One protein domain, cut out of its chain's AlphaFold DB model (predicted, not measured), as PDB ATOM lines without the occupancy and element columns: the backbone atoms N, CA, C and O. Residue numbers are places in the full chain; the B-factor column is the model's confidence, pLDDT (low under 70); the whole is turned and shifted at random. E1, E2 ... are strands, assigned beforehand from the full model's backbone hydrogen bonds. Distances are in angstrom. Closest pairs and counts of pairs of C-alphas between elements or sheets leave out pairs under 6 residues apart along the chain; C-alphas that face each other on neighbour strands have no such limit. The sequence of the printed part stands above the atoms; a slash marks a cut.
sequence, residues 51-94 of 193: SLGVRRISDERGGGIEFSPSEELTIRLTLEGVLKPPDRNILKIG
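This is residues 51 to 94 of the 193 residues of the protein "Tail fiber domain-containing protein" of Nitrososphaeria archaeon (UniProt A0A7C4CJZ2). With little regular structure, this is a small three-stranded antiparallel sheet, followed by an unnamed tail, residues 79 to 94, which folds back so that residues 83 to 84 pair with E3. The strands E1, E2 and E3 lie in chain order as a meander, each the antiparallel neighbour of the one before. The printed part has 44 residues, 16 in named strands, and no named helix: all strand, compact, radius of gyration of the C-alphas 10.2 A, spans 25 by 25 by 16 A.

Inner strand E2, residues 62 to 67, forms a hairpin with edge strand E1, residues 54 to 59, at 160 degrees; N 66 and O 55 are 2.8 A apart. E2 and edge strand E3, residues 75 to 78, form a hairpin at 146 degrees, with N 67 and O 75 2.8 A apart.

E1 spans 15.4 A from C-alpha 54 at (30.668, -1.695, 19.990). E2 spans 15.3 A. E3 spans 9.7 A, ending at C-alpha 78 (19.692, 3.260, 14.140).

The farthest C-alphas, of Glu 60 and Gly 94, are 29.7 A apart. The printed part has no cut. No link is long. Residues 61 and 69 to 73 have pLDDT under 70.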
ATOM      1  N   SER A  51      34.179  -1.466  25.351       76.12
ATOM      2  CA  SER A  51      35.602  -1.872  25.332       76.12
ATOM      3  C   SER A  51      36.009  -2.629  24.060       76.12
ATOM      4  O   SER A  51      37.181  -2.647  23.695       76.12
ATOM      5  N   LEU A  52      35.042  -3.230  23.363       77.31
ATOM      6  CA  LEU A  52      35.221  -3.900  22.072       77.31
ATOM      7  C   LEU A  52      34.941  -2.981  20.870       77.31
ATOM      8  O   LEU A  52      34.815  -3.453  19.744       77.31
ATOM      9  N   GLY A  53      34.776  -1.681  21.112       80.88
ATOM     10  CA  GLY A  53      34.395  -0.699  20.107       80.88
ATOM     11  C   GLY A  53      32.966  -0.864  19.594       80.88
ATOM     12  O   GLY A  53      32.648  -0.358  18.526       80.88
ATOM     13  N   VAL A  54      32.096  -1.576  20.316       85.75
ATOM     14  CA  VAL A  54      30.668  -1.695  19.990       85.75
ATOM     15  C   VAL A  54      29.853  -1.499  21.256       85.75
ATOM     16  O   VAL A  54      30.065  -2.219  22.229       85.75
ATOM     17  N   ARG A  55      28.910  -0.557  21.251       86.12
ATOM     18  CA  ARG A  55      28.020  -0.313  22.394       86.12
ATOM     19  C   ARG A  55      26.588  -0.064  21.957       86.12
ATOM     20  O   ARG A  55      26.330   0.496  20.891       86.12
ATOM     21  N   ARG A  56      25.641  -0.448  22.808       84.75
ATOM     22  CA  ARG A  56      24.241  -0.061  22.645       84.75
ATOM     23  C   ARG A  56      24.060   1.362  23.162       84.75
ATOM     24  O   ARG A  56      24.529   1.684  24.247       84.75
ATOM     25  N   ILE A  57      23.344   2.188  22.410       83.69
ATOM     26  CA  ILE A  57      23.003   3.552  22.817       83.69
ATOM     27  C   ILE A  57      21.495   3.727  22.956       83.69
ATOM     28  O   ILE A  57      20.688   3.066  22.297       83.69
ATOM     29  N   SER A  58      21.112   4.622  23.855       82.75
ATOM     30  CA  SER A  58      19.743   5.092  24.048       82.75
ATOM     31  C   SER A  58      19.832   6.574  24.382       82.75
ATOM     32  O   SER A  58      19.952   6.939  25.547       82.75
ATOM     33  N   ASP A  59      19.891   7.405  23.340       75.62
ATOM     34  CA  ASP A  59      20.039   8.858  23.439       75.62
ATOM     35  C   ASP A  59      18.824   9.593  22.837       75.62
ATOM     36  O   ASP A  59      17.894   8.989  22.296       75.62
ATOM     37  N   GLU A  60      18.836  10.923  22.934       71.62
ATOM     38  CA  GLU A  60      17.789  11.817  22.418       71.62
ATOM     39  C   GLU A  60      17.628  11.752  20.888       71.62
ATOM     40  O   GLU A  60      16.613  12.179  20.342       71.62
ATOM     41  N   ARG A  61      18.624  11.203  20.179       68.38
ATOM     42  CA  ARG A  61      18.635  11.027  18.720       68.38
ATOM     43  C   ARG A  61      18.083   9.656  18.306       68.38
ATOM     44  O   ARG A  61      18.178   9.298  17.129       68.38
ATOM     45  N   GLY A  62      17.511   8.912  19.255       70.44
ATOM     46  CA  GLY A  62      17.016   7.552  19.086       70.44
ATOM     47  C   GLY A  62      18.049   6.507  19.509       70.44
ATOM     48  O   GLY A  62      19.260   6.711  19.428       70.44
ATOM     49  N   GLY A  63      17.568   5.351  19.971       82.56
ATOM     50  CA  GLY A  63      18.447   4.235  20.312       82.56
ATOM     51  C   GLY A  63      19.198   3.660  19.104       82.56
ATOM     52  O   GLY A  63      18.977   4.041  17.951       82.56
ATOM     53  N   GLY A  64      20.083   2.701  19.361       87.00
ATOM     54  CA  GLY A  64      20.809   2.011  18.298       87.00
ATOM     55  C   GLY A  64      22.057   1.287  18.780       87.00
ATOM     56  O   GLY A  64      22.246   1.060  19.976       87.00
ATOM     57  N   ILE A  65      22.908   0.936  17.822       88.50
ATOM     58  CA  ILE A  65      24.233   0.360  18.053       88.50
ATOM     59  C   ILE A  65      25.269   1.337  17.500       88.50
ATOM     60  O   ILE A  65      25.163   1.768  16.352       88.50
ATOM     61  N   GLU A  66      26.260   1.680  18.311       88.00
ATOM     62  CA  GLU A  66      27.435   2.435  17.890       88.00
ATOM     63  C   GLU A  66      28.633   1.510  17.729       88.00
ATOM     64  O   GLU A  66      28.904   0.680  18.595       88.00
ATOM     65  N   PHE A  67      29.356   1.701  16.631       88.00
ATOM     66  CA  PHE A  67      30.656   1.113  16.355       88.00
ATOM     67  C   PHE A  67      31.702   2.217  16.504       88.00
ATOM     68  O   PHE A  67      31.771   3.097  15.648       88.00
ATOM     69  N   SER A  68      32.486   2.163  17.574       82.44
ATOM     70  CA  SER A  68      33.573   3.084  17.902       82.44
ATOM     71  C   SER A  68      34.884   2.319  18.104       82.44
ATOM     72  O   SER A  68      35.313   2.131  19.242       82.44
ATOM     73  N   PRO A  69      35.528   1.823  17.029       69.06
ATOM     74  CA  PRO A  69      36.812   1.123  17.132       69.06
ATOM     75  C   PRO A  69      37.946   2.016  17.677       69.06
ATOM     76  O   PRO A  69      38.962   1.497  18.131       69.06
ATOM     77  N   SER A  70      37.770   3.342  17.650       68.38
ATOM     78  CA  SER A  70      38.590   4.343  18.340       68.38
ATOM     79  C   SER A  70      37.687   5.392  19.008       68.38
ATOM     80  O   SER A  70      36.493   5.454  18.714       68.38
ATOM     81  N   GLU A  71      38.243   6.240  19.882       64.38
ATOM     82  CA  GLU A  71      37.480   7.311  20.555       64.38
ATOM     83  C   GLU A  71      36.942   8.393  19.593       64.38
ATOM     84  O   GLU A  71      36.066   9.167  19.969       64.38
ATOM     85  N   GLU A  72      37.430   8.440  18.349       64.38
ATOM     86  CA  GLU A  72      37.157   9.528  17.398       64.38
ATOM     87  C   GLU A  72      36.144   9.174  16.297       64.38
ATOM     88  O   GLU A  72      35.532  10.068  15.712       64.38
ATOM     89  N   LEU A  73      35.971   7.889  15.973       63.44
ATOM     90  CA  LEU A  73      35.181   7.462  14.816       63.44
ATOM     91  C   LEU A  73      34.029   6.573  15.241       63.44
ATOM     92  O   LEU A  73      34.237   5.428  15.624       63.44
ATOM     93  N   THR A  74      32.811   7.084  15.082       72.12
ATOM     94  CA  THR A  74      31.586   6.347  15.388       72.12
ATOM     95  C   THR A  74      30.764   6.118  14.124       72.12
ATOM     96  O   THR A  74      30.483   7.051  13.376       72.12
ATOM     97  N   ILE A  75      30.334   4.883  13.883       88.50
ATOM     98  CA  ILE A  75      29.256   4.563  12.936       88.50
ATOM     99  C   ILE A  75      28.046   4.136  13.756       88.50
ATOM    100  O   ILE A  75      28.191   3.397  14.726       88.50
ATOM    101  N   ARG A  76      26.845   4.576  13.378       89.31
ATOM    102  CA  ARG A  76      25.611   4.257  14.094       89.31
ATOM    103  C   ARG A  76      24.667   3.442  13.223       89.31
ATOM    104  O   ARG A  76      24.323   3.868  12.125       89.31
ATOM    105  N   LEU A  77      24.211   2.307  13.742       92.19
ATOM    106  CA  LEU A  77      23.038   1.593  13.248       92.19
ATOM    107  C   LEU A  77      21.825   2.033  14.074       92.19
ATOM    108  O   LEU A  77      21.752   1.739  15.268       92.19
ATOM    109  N   THR A  78      20.905   2.775  13.460       90.12
ATOM    110  CA  THR A  78      19.692   3.260  14.140       90.12
ATOM    111  C   THR A  78      18.659   2.145  14.324       90.12
ATOM    112  O   THR A  78      18.751   1.091  13.692       90.12
ATOM    113  N   LEU A  79      17.646   2.375  15.167       88.62
ATOM    114  CA  LEU A  79      16.531   1.432  15.355       88.62
ATOM    115  C   LEU A  79      15.722   1.190  14.072       88.62
ATOM    116  O   LEU A  79      15.141   0.123  13.906       88.62
ATOM    117  N   GLU A  80      15.727   2.143  13.143       91.12
ATOM    118  CA  GLU A  80      15.099   2.030  11.822       91.12
ATOM    119  C   GLU A  80      15.955   1.229  10.824       91.12
ATOM    120  O   GLU A  80      15.599   1.118   9.654       91.12
ATOM    121  N   GLY A  81      17.097   0.686  11.260       90.75
ATOM    122  CA  GLY A  81      17.988  -0.109  10.417       90.75
ATOM    123  C   GLY A  81      18.863   0.724   9.481       90.75
ATOM    124  O   GLY A  81      19.365   0.201   8.487       90.75
ATOM    125  N   VAL A  82      19.063   2.013   9.773       92.12
ATOM    126  CA  VAL A  82      19.905   2.897   8.956       92.12
ATOM    127  C   VAL A  82      21.321   2.929   9.521       92.12
ATOM    128  O   VAL A  82      21.530   3.374  10.649       92.12
ATOM    129  N   LEU A  83      22.301   2.496   8.724       92.12
ATOM    130  CA  LEU A  83      23.720   2.645   9.043       92.12
ATOM    131  C   LEU A  83      24.221   4.011   8.557       92.12
ATOM    132  O   LEU A  83      24.255   4.263   7.352       92.12
ATOM    133  N   LYS A  84      24.597   4.905   9.477       90.69
ATOM    134  CA  LYS A  84      25.033   6.272   9.152       90.69
ATOM    135  C   LYS A  84      26.129   6.797  10.093       90.69
ATOM    136  O   LYS A  84      26.194   6.371  11.246       90.69
ATOM    137  N   PRO A  85      26.977   7.734   9.634       88.44
ATOM    138  CA  PRO A  85      27.847   8.507  10.523       88.44
ATOM    139  C   PRO A  85      27.066   9.466  11.438       88.44
ATOM    140  O   PRO A  85      25.895   9.753  11.165       88.44
ATOM    141  N   PRO A  86      27.716  10.010  12.485       80.62
ATOM    142  CA  PRO A  86      27.150  11.065  13.321       80.62
ATOM    143  C   PRO A  86      26.944  12.375  12.552       80.62
ATOM    144  O   PRO A  86      25.947  13.049  12.798       80.62
ATOM    145  N   ASP A  87      27.822  12.683  11.588       84.00
ATOM    146  CA  ASP A  87      27.776  13.898  10.768       84.00
ATOM    147  C   ASP A  87      27.815  13.602   9.262       84.00
ATOM    148  O   ASP A  87      28.113  12.495   8.810       84.00
ATOM    149  N   ARG A  88      27.489  14.607   8.444       87.00
ATOM    150  CA  ARG A  88      27.461  14.473   6.980       87.00
ATOM    151  C   ARG A  88      28.877  14.366   6.411       87.00
ATOM    152  O   ARG A  88      29.780  15.062   6.850       87.00
ATOM    153  N   ASN A  89      29.039  13.557   5.361       86.50
ATOM    154  CA  ASN A  89      30.250  13.508   4.527       86.50
ATOM    155  C   ASN A  89      31.567  13.148   5.262       86.50
ATOM    156  O   ASN A  89      32.643  13.518   4.803       86.50
ATOM    157  N   ILE A  90      31.497  12.407   6.374       86.50
ATOM    158  CA  ILE A  90      32.692  11.938   7.108       86.50
ATOM    159  C   ILE A  90      32.940  10.425   6.994       86.50
ATOM    160  O   ILE A  90      34.078   9.981   7.120       86.50
ATOM    161  N   LEU A  91      31.901   9.619   6.736       87.88
ATOM    162  CA  LEU A  91      32.047   8.165   6.629       87.88
ATOM    163  C   LEU A  91      32.650   7.765   5.283       87.88
ATOM    164  O   LEU A  91      32.144   8.151   4.229       87.88
ATOM    165  N   LYS A  92      33.665   6.901   5.331       88.06
ATOM    166  CA  LYS A  92      34.185   6.153   4.184       88.06
ATOM    167  C   LYS A  92      33.904   4.665   4.382       88.06
ATOM    168  O   LYS A  92      34.024   4.163   5.496       88.06
ATOM    169  N   ILE A  93      33.532   3.969   3.310       89.94
ATOM    170  CA  ILE A  93      33.376   2.510   3.307       89.94
ATOM    171  C   ILE A  93      34.453   1.937   2.385       89.94
ATOM    172  O   ILE A  93      34.357   2.078   1.166       89.94
ATOM    173  N   GLY A  94      35.471   1.321   2.987       89.56
ATOM    174  CA  GLY A  94      36.687   0.881   2.302       89.56
ATOM    175  C   GLY A  94      37.637   2.029   1.938       89.56
ATOM    176  O   GLY A  94      37.369   3.204   2.209       89.56
TER     177      GLY A  94